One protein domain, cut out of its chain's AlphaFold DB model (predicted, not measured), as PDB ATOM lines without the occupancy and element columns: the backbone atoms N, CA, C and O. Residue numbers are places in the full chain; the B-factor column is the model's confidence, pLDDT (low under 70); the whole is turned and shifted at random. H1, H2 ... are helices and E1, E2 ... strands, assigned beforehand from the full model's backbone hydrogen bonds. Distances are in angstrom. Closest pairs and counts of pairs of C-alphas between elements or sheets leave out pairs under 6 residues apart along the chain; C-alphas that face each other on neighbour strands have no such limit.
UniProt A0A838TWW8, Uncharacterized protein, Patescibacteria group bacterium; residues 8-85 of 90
ATOM      1  N   GLY A   8      25.714 -22.655  11.132       95.38
ATOM      2  CA  GLY A   8      25.377 -22.727  12.556       95.38
ATOM      3  C   GLY A   8      24.059 -22.040  12.901       95.38
ATOM      4  O   GLY A   8      23.108 -22.081  12.117       95.38
ATOM      5  N   VAL A   9      23.997 -21.428  14.088       95.50
ATOM      6  CA  VAL A   9      22.838 -20.624  14.504       95.50
ATOM      7  C   VAL A   9      22.598 -19.523  13.472       95.50
ATOM      8  O   VAL A   9      23.535 -18.869  13.018       95.50
ATOM      9  N   THR A  10      21.338 -19.334  13.081       92.12
ATOM     10  CA  THR A  10      20.951 -18.300  12.115       92.12
ATOM     11  C   THR A  10      20.659 -16.996  12.841       92.12
ATOM     12  O   THR A  10      20.041 -16.987  13.905       92.12
ATOM     13  N   TYR A  11      21.118 -15.887  12.266       92.25
ATOM     14  CA  TYR A  11      20.833 -14.557  12.788       92.25
ATOM     15  C   TYR A  11      19.320 -14.281  12.805       92.25
ATOM     16  O   TYR A  11      18.621 -14.574  11.836       92.25
ATOM     17  N   SER A  12      18.849 -13.660  13.885       91.06
ATOM     18  CA  SER A  12      17.509 -13.082  14.000       91.06
ATOM     19  C   SER A  12      17.633 -11.625  14.441       91.06
ATOM     20  O   SER A  12      18.503 -11.306  15.252       91.06
ATOM     21  N   SER A  13      16.756 -10.751  13.941       87.50
ATOM     22  CA  SER A  13      16.695  -9.339  14.350       87.50
ATOM     23  C   SER A  13      16.360  -9.147  15.825       87.50
ATOM     24  O   SER A  13      16.713  -8.118  16.393       87.50
ATOM     25  N   ASP A  14      15.714 -10.136  16.440       90.12
ATOM     26  CA  ASP A  14      15.316 -10.094  17.850       90.12
ATOM     27  C   ASP A  14      16.448 -10.550  18.782       90.12
ATOM     28  O   ASP A  14      16.348 -10.444  20.002       90.12
ATOM     29  N   MET A  15      17.539 -11.077  18.216       92.12
ATOM     30  CA  MET A  15      18.702 -11.497  18.983       92.12
ATOM     31  C   MET A  15      19.454 -10.269  19.510       92.12
ATOM     32  O   MET A  15      19.699  -9.308  18.774       92.12
ATOM     33  N   TYR A  16      19.874 -10.322  20.774       91.62
ATOM     34  CA  TYR A  16      20.596  -9.224  21.406       91.62
ATOM     35  C   TYR A  16      21.889  -8.895  20.647       91.62
ATOM     36  O   TYR A  16      22.729  -9.765  20.396       91.62
ATOM     37  N   HIS A  17      22.061  -7.622  20.296       90.75
ATOM     38  CA  HIS A  17      23.335  -7.115  19.808       90.75
ATOM     39  C   HIS A  17      24.261  -6.904  21.004       90.75
ATOM     40  O   HIS A  17      23.984  -6.057  21.855       90.75
ATOM     41  N   GLY A  18      25.350  -7.668  21.074       84.12
ATOM     42  CA  GLY A  18      26.323  -7.514  22.147       84.12
ATOM     43  C   GLY A  18      26.921  -6.106  22.138       84.12
ATOM     44  O   GLY A  18      27.412  -5.639  21.111       84.12
ATOM     45  N   MET A  19      26.922  -5.441  23.291       81.38
ATOM     46  CA  MET A  19      27.622  -4.170  23.510       81.38
ATOM     47  C   MET A  19      28.831  -4.412  24.407       81.38
ATOM     48  O   MET A  19      28.777  -5.274  25.283       81.38
ATOM     49  N   ASP A  20      29.942  -3.724  24.144       81.06
ATOM     50  CA  ASP A  20      31.166  -3.777  24.960       81.06
ATOM     51  C   ASP A  20      31.654  -5.196  25.298       81.06
ATOM     52  O   ASP A  20      32.184  -5.465  26.369       81.06
ATOM     53  N   HIS A  21      31.468  -6.135  24.364       80.50
ATOM     54  CA  HIS A  21      31.819  -7.545  24.553       80.50
ATOM     55  C   HIS A  21      31.105  -8.206  25.737       80.50
ATOM     56  O   HIS A  21      31.684  -9.055  26.408       80.50
ATOM     57  N   SER A  22      29.840  -7.858  25.955       87.12
ATOM     58  CA  SER A  22      29.012  -8.427  27.013       87.12
ATOM     59  C   SER A  22      27.742  -9.094  26.478       87.12
ATOM     60  O   SER A  22      27.246  -8.787  25.388       87.12
ATOM     61  N   CYS A  23      27.228 -10.041  27.258       89.94
ATOM     62  CA  CYS A  23      25.901 -10.624  27.094       89.94
ATOM     63  C   CYS A  23      24.870  -9.810  27.888       89.94
ATOM     64  O   CYS A  23      25.215  -9.165  28.876       89.94
ATOM     65  N   HIS A  24      23.592  -9.912  27.514       89.19
ATOM     66  CA  HIS A  24      22.477  -9.278  28.219       89.19
ATOM     67  C   HIS A  24      22.440  -9.620  29.720       89.19
ATOM     68  O   HIS A  24      22.125  -8.768  30.544       89.19
ATOM     69  N   CYS A  25      22.838 -10.838  30.104       90.19
ATOM     70  CA  CYS A  25      22.905 -11.255  31.509       90.19
ATOM     71  C   CYS A  25      24.038 -10.599  32.330       90.19
ATOM     72  O   CYS A  25      24.244 -10.968  33.486       90.19
ATOM     73  N   GLY A  26      24.815  -9.681  31.741       88.25
ATOM     74  CA  GLY A  26      25.951  -9.015  32.387       88.25
ATOM     75  C   GLY A  26      27.251  -9.823  32.366       88.25
ATOM     76  O   GLY A  26      28.223  -9.461  33.024       88.25
ATOM     77  N   ALA A  27      27.302 -10.942  31.635       89.25
ATOM     78  CA  ALA A  27      28.551 -11.665  31.429       89.25
ATOM     79  C   ALA A  27      29.461 -10.891  30.471       89.25
ATOM     80  O   ALA A  27      29.111 -10.702  29.309       89.25
ATOM     81  N   GLU A  28      30.635 -10.493  30.948       89.12
ATOM     82  CA  GLU A  28      31.684  -9.894  30.126       89.12
ATOM     83  C   GLU A  28      32.567 -10.969  29.489       89.12
ATOM     84  O   GLU A  28      32.854 -12.010  30.095       89.12
ATOM     85  N   PHE A  29      33.019 -10.709  28.263       83.44
ATOM     86  CA  PHE A  29      33.876 -11.611  27.505       83.44
ATOM     87  C   PHE A  29      35.248 -10.996  27.239       83.44
ATOM     88  O   PHE A  29      35.360  -9.790  27.014       83.44
ATOM     89  N   PRO A  30      36.312 -11.820  27.193       79.75
ATOM     90  CA  PRO A  30      37.656 -11.327  26.929       79.75
ATOM     91  C   PRO A  30      37.727 -10.573  25.601       79.75
ATOM     92  O   PRO A  30      37.180 -11.027  24.599       79.75
ATOM     93  N   PHE A  31      38.491  -9.482  25.537       79.56
ATOM     94  CA  PHE A  31      38.757  -8.792  24.267       79.56
ATOM     95  C   PHE A  31      39.543  -9.668  23.270       79.56
ATOM     96  O   PHE A  31      39.484  -9.478  22.056       79.56
ATOM     97  N   GLN A  32      40.272 -10.661  23.784       84.50
ATOM     98  CA  GLN A  32      41.140 -11.542  23.009       84.50
ATOM     99  C   GLN A  32      40.334 -12.420  22.038       84.50
ATOM    100  O   GLN A  32      39.557 -13.287  22.446       84.50
ATOM    101  N   THR A  33      40.577 -12.240  20.737       83.44
ATOM    102  CA  THR A  33      39.857 -12.925  19.650       83.44
ATOM    103  C   THR A  33      39.844 -14.446  19.793       83.44
ATOM    104  O   THR A  33      38.794 -15.051  19.587       83.44
ATOM    105  N   GLN A  34      40.965 -15.061  20.186       84.50
ATOM    106  CA  GLN A  34      41.077 -16.515  20.346       84.50
ATOM    107  C   GLN A  34      40.125 -17.057  21.420       84.50
ATOM    108  O   GLN A  34      39.448 -18.053  21.188       84.50
ATOM    109  N   LEU A  35      40.025 -16.385  22.572       84.81
ATOM    110  CA  LEU A  35      39.138 -16.815  23.655       84.81
ATOM    111  C   LEU A  35      37.666 -16.668  23.259       84.81
ATOM    112  O   LEU A  35      36.866 -17.566  23.508       84.81
ATOM    113  N   ARG A  36      37.315 -15.572  22.575       86.94
ATOM    114  CA  ARG A  36      35.945 -15.368  22.077       86.94
ATOM    115  C   ARG A  36      35.560 -16.332  20.968       86.94
ATOM    116  O   ARG A  36      34.385 -16.640  20.824       86.94
ATOM    117  N   ALA A  37      36.520 -16.783  20.164       91.38
ATOM    118  CA  ALA A  37      36.251 -17.678  19.045       91.38
ATOM    119  C   ALA A  37      35.586 -18.988  19.499       91.38
ATOM    120  O   ALA A  37      34.749 -19.527  18.780       91.38
ATOM    121  N   ASN A  38      35.887 -19.448  20.719       91.62
ATOM    122  CA  ASN A  38      35.265 -20.629  21.326       91.62
ATOM    123  C   ASN A  38      33.764 -20.471  21.597       91.62
ATOM    124  O   ASN A  38      33.055 -21.469  21.692       91.62
ATOM    125  N   LEU A  39      33.287 -19.234  21.716       92.81
ATOM    126  CA  LEU A  39      31.888 -18.919  21.987       92.81
ATOM    127  C   LEU A  39      31.059 -18.802  20.700       92.81
ATOM    128  O   LEU A  39      29.840 -18.696  20.777       92.81
ATOM    129  N   ILE A  40      31.696 -18.807  19.522       94.62
ATOM    130  CA  ILE A  40      31.000 -18.673  18.241       94.62
ATOM    131  C   ILE A  40      30.265 -19.970  17.908       94.62
ATOM    132  O   ILE A  40      30.870 -21.038  17.771       94.62
ATOM    133  N   VAL A  41      28.956 -19.850  17.714       96.44
ATOM    134  CA  VAL A  41      28.043 -20.950  17.364       96.44
ATOM    135  C   VAL A  41      27.360 -20.757  16.014       96.44
ATOM    136  O   VAL A  41      26.648 -21.644  15.544       96.44
ATOM    137  N   GLY A  42      27.583 -19.618  15.366       95.75
ATOM    138  CA  GLY A  42      27.091 -19.376  14.023       95.75
ATOM    139  C   GLY A  42      27.751 -18.177  13.366       95.75
ATOM    140  O   GLY A  42      28.355 -17.317  14.013       95.75
ATOM    141  N   PHE A  43      27.615 -18.122  12.054       94.50
ATOM    142  CA  PHE A  43      28.032 -16.995  11.244       94.50
ATOM    143  C   PHE A  43      26.999 -16.773  10.148       94.50
ATOM    144  O   PHE A  43      26.615 -17.705   9.444       94.50
ATOM    145  N   THR A  44      26.567 -15.529   9.984       92.25
ATOM    146  CA  THR A  44      25.695 -15.112   8.892       92.25
ATOM    147  C   THR A  44      26.460 -14.156   7.994       92.25
ATOM    148  O   THR A  44      26.852 -13.059   8.401       92.25
ATOM    149  N   GLN A  45      26.665 -14.565   6.747       87.19
ATOM    150  CA  GLN A  45      27.150 -13.671   5.713       87.19
ATOM    151  C   GLN A  45      26.072 -12.613   5.450       87.19
ATOM    152  O   GLN A  45      24.951 -12.933   5.060       87.19
ATOM    153  N   THR A  46      26.403 -11.340   5.632       77.38
ATOM    154  CA  THR A  46      25.501 -10.254   5.244       77.38
ATOM    155  C   THR A  46      25.604 -10.059   3.736       77.38
ATOM    156  O   THR A  46      26.646  -9.641   3.230       77.38
ATOM    157  N   ALA A  47      24.545 -10.401   3.001       54.19
ATOM    158  CA  ALA A  47      24.456 -10.133   1.574       54.19
ATOM    159  C   ALA A  47      24.199  -8.635   1.360       54.19
ATOM    160  O   ALA A  47      23.125  -8.133   1.677       54.19
ATOM    161  N   GLY A  48      25.180  -7.904   0.836       49.25
ATOM    162  CA  GLY A  48      24.938  -6.543   0.372       49.25
ATOM    163  C   GLY A  48      26.212  -5.756   0.053       49.25
ATOM    164  O   GLY A  48      27.176  -5.838   0.809       49.25
ATOM    165  N   PRO A  49      26.216  -4.939  -1.016       42.59
ATOM    166  CA  PRO A  49      27.326  -4.052  -1.377       42.59
ATOM    167  C   PRO A  49      27.434  -2.803  -0.480       42.59
ATOM    168  O   PRO A  49      28.196  -1.892  -0.786       42.59
ATOM    169  N   GLN A  50      26.649  -2.704   0.599       48.19
ATOM    170  CA  GLN A  50      26.369  -1.406   1.216       48.19
ATOM    171  C   GLN A  50      27.455  -0.875   2.152       48.19
ATOM    172  O   GLN A  50      27.472   0.332   2.376       48.19
ATOM    173  N   ARG A  51      28.378  -1.704   2.657       53.19
ATOM    174  CA  ARG A  51      29.603  -1.203   3.297       53.19
ATOM    175  C   ARG A  51      30.762  -2.180   3.115       53.19
ATOM    176  O   ARG A  51      30.688  -3.330   3.539       53.19
ATOM    177  N   SER A  52      31.837  -1.710   2.490       56.16
ATOM    178  CA  SER A  52      33.061  -2.470   2.201       56.16
ATOM    179  C   SER A  52      33.849  -2.902   3.446       56.16
ATOM    180  O   SER A  52      34.874  -3.560   3.310       56.16
ATOM    181  N   ASP A  53      33.408  -2.520   4.646       63.78
ATOM    182  CA  ASP A  53      34.046  -2.813   5.930       63.78
ATOM    183  C   ASP A  53      33.401  -3.992   6.683       63.78
ATOM    184  O   ASP A  53      34.016  -4.506   7.619       63.78
ATOM    185  N   ARG A  54      32.222  -4.483   6.268       68.69
ATOM    186  CA  ARG A  54      31.496  -5.560   6.970       68.69
ATOM    187  C   ARG A  54      31.814  -6.941   6.398       68.69
ATOM    188  O   ARG A  54      31.468  -7.263   5.267       68.69
ATOM    189  N   GLY A  55      32.443  -7.778   7.221       75.88
ATOM    190  CA  GLY A  55      32.764  -9.175   6.926       75.88
ATOM    191  C   GLY A  55      31.631 -10.159   7.222       75.88
ATOM    192  O   GLY A  55      31.686 -11.281   6.735       75.88
ATOM    193  N   GLY A  56      30.615  -9.759   7.996       89.69
ATOM    194  CA  GLY A  56      29.430 -10.562   8.316       89.69
ATOM    195  C   GLY A  56      28.940 -10.347   9.750       89.69
ATOM    196  O   GLY A  56      29.297  -9.362  10.401       89.69
ATOM    197  N   ILE A  57      28.121 -11.274  10.241       91.75
ATOM    198  CA  ILE A  57      27.628 -11.321  11.622       91.75
ATOM    199  C   ILE A  57      28.103 -12.630  12.247       91.75
ATOM    200  O   ILE A  57      27.838 -13.698  11.702       91.75
ATOM    201  N   ALA A  58      28.790 -12.556  13.383       93.12
ATOM    202  CA  ALA A  58      29.090 -13.731  14.194       93.12
ATOM    203  C   ALA A  58      28.091 -13.833  15.344       93.12
ATOM    204  O   ALA A  58      27.752 -12.824  15.966       93.12
ATOM    205  N   ILE A  59      27.637 -15.054  15.605       95.31
ATOM    206  CA  ILE A  59      26.660 -15.381  16.638       95.31
ATOM    207  C   ILE A  59      27.372 -16.174  17.722       95.31
ATOM    208  O   ILE A  59      28.087 -17.140  17.441       95.31
ATOM    209  N   PHE A  60      27.176 -15.733  18.952       94.38
ATOM    210  CA  PHE A  60      27.839 -16.204  20.149       94.38
ATOM    211  C   PHE A  60      26.807 -16.821  21.088       94.38
ATOM    212  O   PHE A  60      25.671 -16.360  21.155       94.38
ATOM    213  N   GLU A  61      27.218 -17.847  21.823       95.19
ATOM    214  CA  GLU A  61      26.443 -18.451  22.907       95.19
ATOM    215  C   GLU A  61      27.082 -18.081  24.242       95.19
ATOM    216  O   GLU A  61      28.285 -18.271  24.452       95.19
ATOM    217  N   CYS A  62      26.289 -17.513  25.147       93.75
ATOM    218  CA  CYS A  62      26.781 -17.134  26.460       93.75
ATOM    219  C   CYS A  62      26.971 -18.388  27.329       93.75
ATOM    220  O   CYS A  62      26.001 -19.088  27.592       93.75
ATOM    221  N   PRO A  63      28.162 -18.654  27.887       91.38
ATOM    222  CA  PRO A  63      28.379 -19.823  28.736       91.38
ATOM    223  C   PRO A  63      27.699 -19.708  30.113       91.38
ATOM    224  O   PRO A  63      27.686 -20.684  30.855       91.38
ATOM    225  N   LYS A  64      27.180 -18.524  30.486       93.69
ATOM    226  CA  LYS A  64      26.487 -18.303  31.768       93.69
ATOM    227  C   LYS A  64      24.972 -18.494  31.673       93.69
ATOM    228  O   LYS A  64      24.409 -19.181  32.513       93.69
ATOM    229  N   CYS A  65      24.319 -17.862  30.694       94.62
ATOM    230  CA  CYS A  65      22.857 -17.908  30.536       94.62
ATOM    231  C   CYS A  65      22.388 -18.676  29.293       94.62
ATOM    232  O   CYS A  65      21.188 -18.814  29.100       94.62
ATOM    233  N   PHE A  66      23.312 -19.153  28.452       94.44
ATOM    234  CA  PHE A  66      23.040 -19.867  27.197       94.44
ATOM    235  C   PHE A  66      22.259 -19.068  26.146       94.44
ATOM    236  O   PHE A  66      21.885 -19.608  25.110       94.44
ATOM    237  N   GLU A  67      22.061 -17.768  26.363       94.50
ATOM    238  CA  GLU A  67      21.446 -16.899  25.367       94.50
ATOM    239  C   GLU A  67      22.378 -16.657  24.183       94.50
ATOM    240  O   GLU A  67      23.608 -16.568  24.319       94.50
ATOM    241  N   TYR A  68      21.754 -16.490  23.018       95.06
ATOM    242  CA  TYR A  68      22.436 -16.089  21.803       95.06
ATOM    243  C   TYR A  68      22.480 -14.575  21.673       95.06
ATOM    244  O   TYR A  68      21.506 -13.866  21.920       95.06
ATOM    245  N   PHE A  69      23.630 -14.092  21.237       93.81
ATOM    246  CA  PHE A  69      23.868 -12.688  20.948       93.81
ATOM    247  C   PHE A  69      24.821 -12.584  19.767       93.81
ATOM    248  O   PHE A  69      25.509 -13.546  19.414       93.81
ATOM    249  N   TRP A  70      24.861 -11.428  19.123       92.50
ATOM    250  CA  TRP A  70      25.633 -11.269  17.899       92.50
ATOM    251  C   TRP A  70      26.523 -10.031  17.921       92.50
ATOM    252  O   TRP A  70      26.258  -9.066  18.637       92.50
ATOM    253  N   PHE A  71      27.576 -10.067  17.101       89.94
ATOM    254  CA  PHE A  71      28.402  -8.906  16.772       89.94
ATOM    255  C   PHE A  71      28.613  -8.807  15.264       89.94
ATOM    256  O   PHE A  71      28.769  -9.819  14.565       89.94
ATOM    257  N   HIS A  72      28.705  -7.575  14.770       88.38
ATOM    258  CA  HIS A  72      29.241  -7.331  13.438       88.38
ATOM    259  C   HIS A  72      30.745  -7.608  13.402       88.38
ATOM    260  O   HIS A  72      31.509  -7.139  14.244       88.38
ATOM    261  N   LEU A  73      31.169  -8.350  12.383       87.25
ATOM    262  CA  LEU A  73      32.571  -8.594  12.093       87.25
ATOM    263  C   LEU A  73      33.049  -7.678  10.970       87.25
ATOM    264  O   LEU A  73      32.349  -7.492   9.973       87.25
ATOM    265  N   GLY A  74      34.266  -7.149  11.109       84.88
ATOM    266  CA  GLY A  74      34.954  -6.456  10.021       84.88
ATOM    267  C   GLY A  74      35.419  -7.435   8.938       84.88
ATOM    268  O   GLY A  74      35.533  -8.628   9.203       84.88
ATOM    269  N   VAL A  75      35.722  -6.968   7.726       82.38
ATOM    270  CA  VAL A  75      36.113  -7.833   6.584       82.38
ATOM    271  C   VAL A  75      37.261  -8.813   6.855       82.38
ATOM    272  O   VAL A  75      37.279  -9.909   6.296       82.38
ATOM    273  N   SER A  76      38.214  -8.455   7.715       83.12
ATOM    274  CA  SER A  76      39.351  -9.312   8.069       83.12
ATOM    275  C   SER A  76      39.051 -10.271   9.223       83.12
ATOM    276  O   SER A  76      39.712 -11.303   9.351       83.12
ATOM    277  N   SER A  77      38.052  -9.979  10.058       87.19
ATOM    278  CA  SER A  77      37.781 -10.748  11.274       87.19
ATOM    279  C   SER A  77      37.334 -12.193  11.006       87.19
ATOM    280  O   SER A  77      37.825 -13.070  11.715       87.19
ATOM    281  N   PRO A  78      36.490 -12.511   9.997       88.62
ATOM    282  CA  PRO A  78      36.111 -13.893   9.698       88.62
ATOM    283  C   PRO A  78      37.304 -14.806   9.399       88.62
ATOM    284  O   PRO A  78      37.292 -15.960   9.815       88.62
ATOM    285  N   LYS A  79      38.372 -14.294   8.762       88.44
ATOM    286  CA  LYS A  79      39.619 -15.055   8.537       88.44
ATOM    287  C   LYS A  79      40.254 -15.467   9.857       88.44
ATOM    288  O   LYS A  79      40.619 -16.623  10.037       88.44
ATOM    289  N   VAL A  80      40.337 -14.521  10.791       88.75
ATOM    290  CA  VAL A  80      40.899 -14.754  12.123       88.75
ATOM    291  C   VAL A  80      40.037 -15.738  12.907       88.75
ATOM    292  O   VAL A  80      40.553 -16.709  13.454       88.75
ATOM    293  N   TYR A  81      38.720 -15.551  12.907       89.81
ATOM    294  CA  TYR A  81      37.810 -16.453  13.604       89.81
ATOM    295  C   TYR A  81      37.780 -17.857  13.008       89.81
ATOM    296  O   TYR A  81      37.763 -18.806  13.779       89.81
ATOM    297  N   LYS A  82      37.879 -18.020  11.683       89.88
ATOM    298  CA  LYS A  82      37.990 -19.342  11.047       89.88
ATOM    299  C   LYS A  82      39.203 -20.142  11.549       89.88
ATOM    300  O   LYS A  82      39.138 -21.366  11.584       89.88
ATOM    301  N   MET A  83      40.292 -19.480  11.955       89.88
ATOM    302  CA  MET A  83      41.479 -20.160  12.499       89.88
ATOM    303  C   MET A  83      41.290 -20.655  13.938       89.88
ATOM    304  O   MET A  83      41.862 -21.680  14.301       89.88
ATOM    305  N   PHE A  84      40.521 -19.932  14.756       90.94
ATOM    306  CA  PHE A  84      40.433 -20.183  16.201       90.94
ATOM    307  C   PHE A  84      39.099 -20.769  16.661       90.94
ATOM    308  O   PHE A  84      39.055 -21.399  17.711       90.94
ATOM    309  N   ALA A  85      38.011 -20.549  15.921       91.50
ATOM    310  CA  ALA A  85      36.687 -21.005  16.308       91.50
ATOM    311  C   ALA A  85      36.573 -22.510  16.019       91.50
ATOM    312  O   ALA A  85      36.557 -22.909  14.852       91.50
TER     313      ALA A  85
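What this domain is: This is residues 8 to 85 of the 90 residues of an uncharacterized protein of Patescibacteria group bacterium (UniProt A0A838TWW8). A small twisted sheet of three strands forms the middle, with the short helix H2 packed on one face and the shorter H1 next to H2. The long unnamed stretch of residues 8 to 32 wraps round the sheet to reach H1, pairing briefly with E3 on the way. The printed part has 78 residues, with two named helices and three named strands in the order H1 E1 E2 E3 H2; the sheet's order is E1 E2 E3, antiparallel. The class is mixed, helices and strands, with under half of the residues in named elements; the whole is compact, with a radius of gyration of the C-alphas of 11.9 A and spans of 35 by 27 by 22 A.

Where its parts are: After residues 8 to 32, H1 takes residues 33 to 37, 6.0 A long, from C-alpha 33 at (39.857, -12.925, 19.650). E1 is residues 40 to 44, 11.3 A; E2 is 54 to 61, 21.1 A; E3 is 68 to 74, 19.7 A. H2, residues 77 to 84, 11.0 A, ends with C-alpha 84 at (40.433, -20.183, 16.201).

How they stand to each other: E1, E2 and E3 form a meander, each strand the antiparallel neighbour of the one before. In the hairpin E1 and E2, N 44 and O 57 are 2.8 A apart; in the hairpin E2 and E3, N 60 and O 69 are 2.8 A apart. Residues 16 to 17 pair, parallel, with residues 69 to 70 of E3. H2 is on the sheet at a height of 8.5 A. H1 is not on it, but touches H2, closest at the C-alphas of Gln 34 and Phe 84, 5.6 A. In H1 and H2 every O i to N i+4 pair is within hydrogen-bond range.

The domain as a whole: The C-alphas farthest apart, of Pro 49 and Lys 64, are 36.1 A apart. The printed part has no cut, and no link between named elements is long. Residues 47 to 54 have pLDDT under 70.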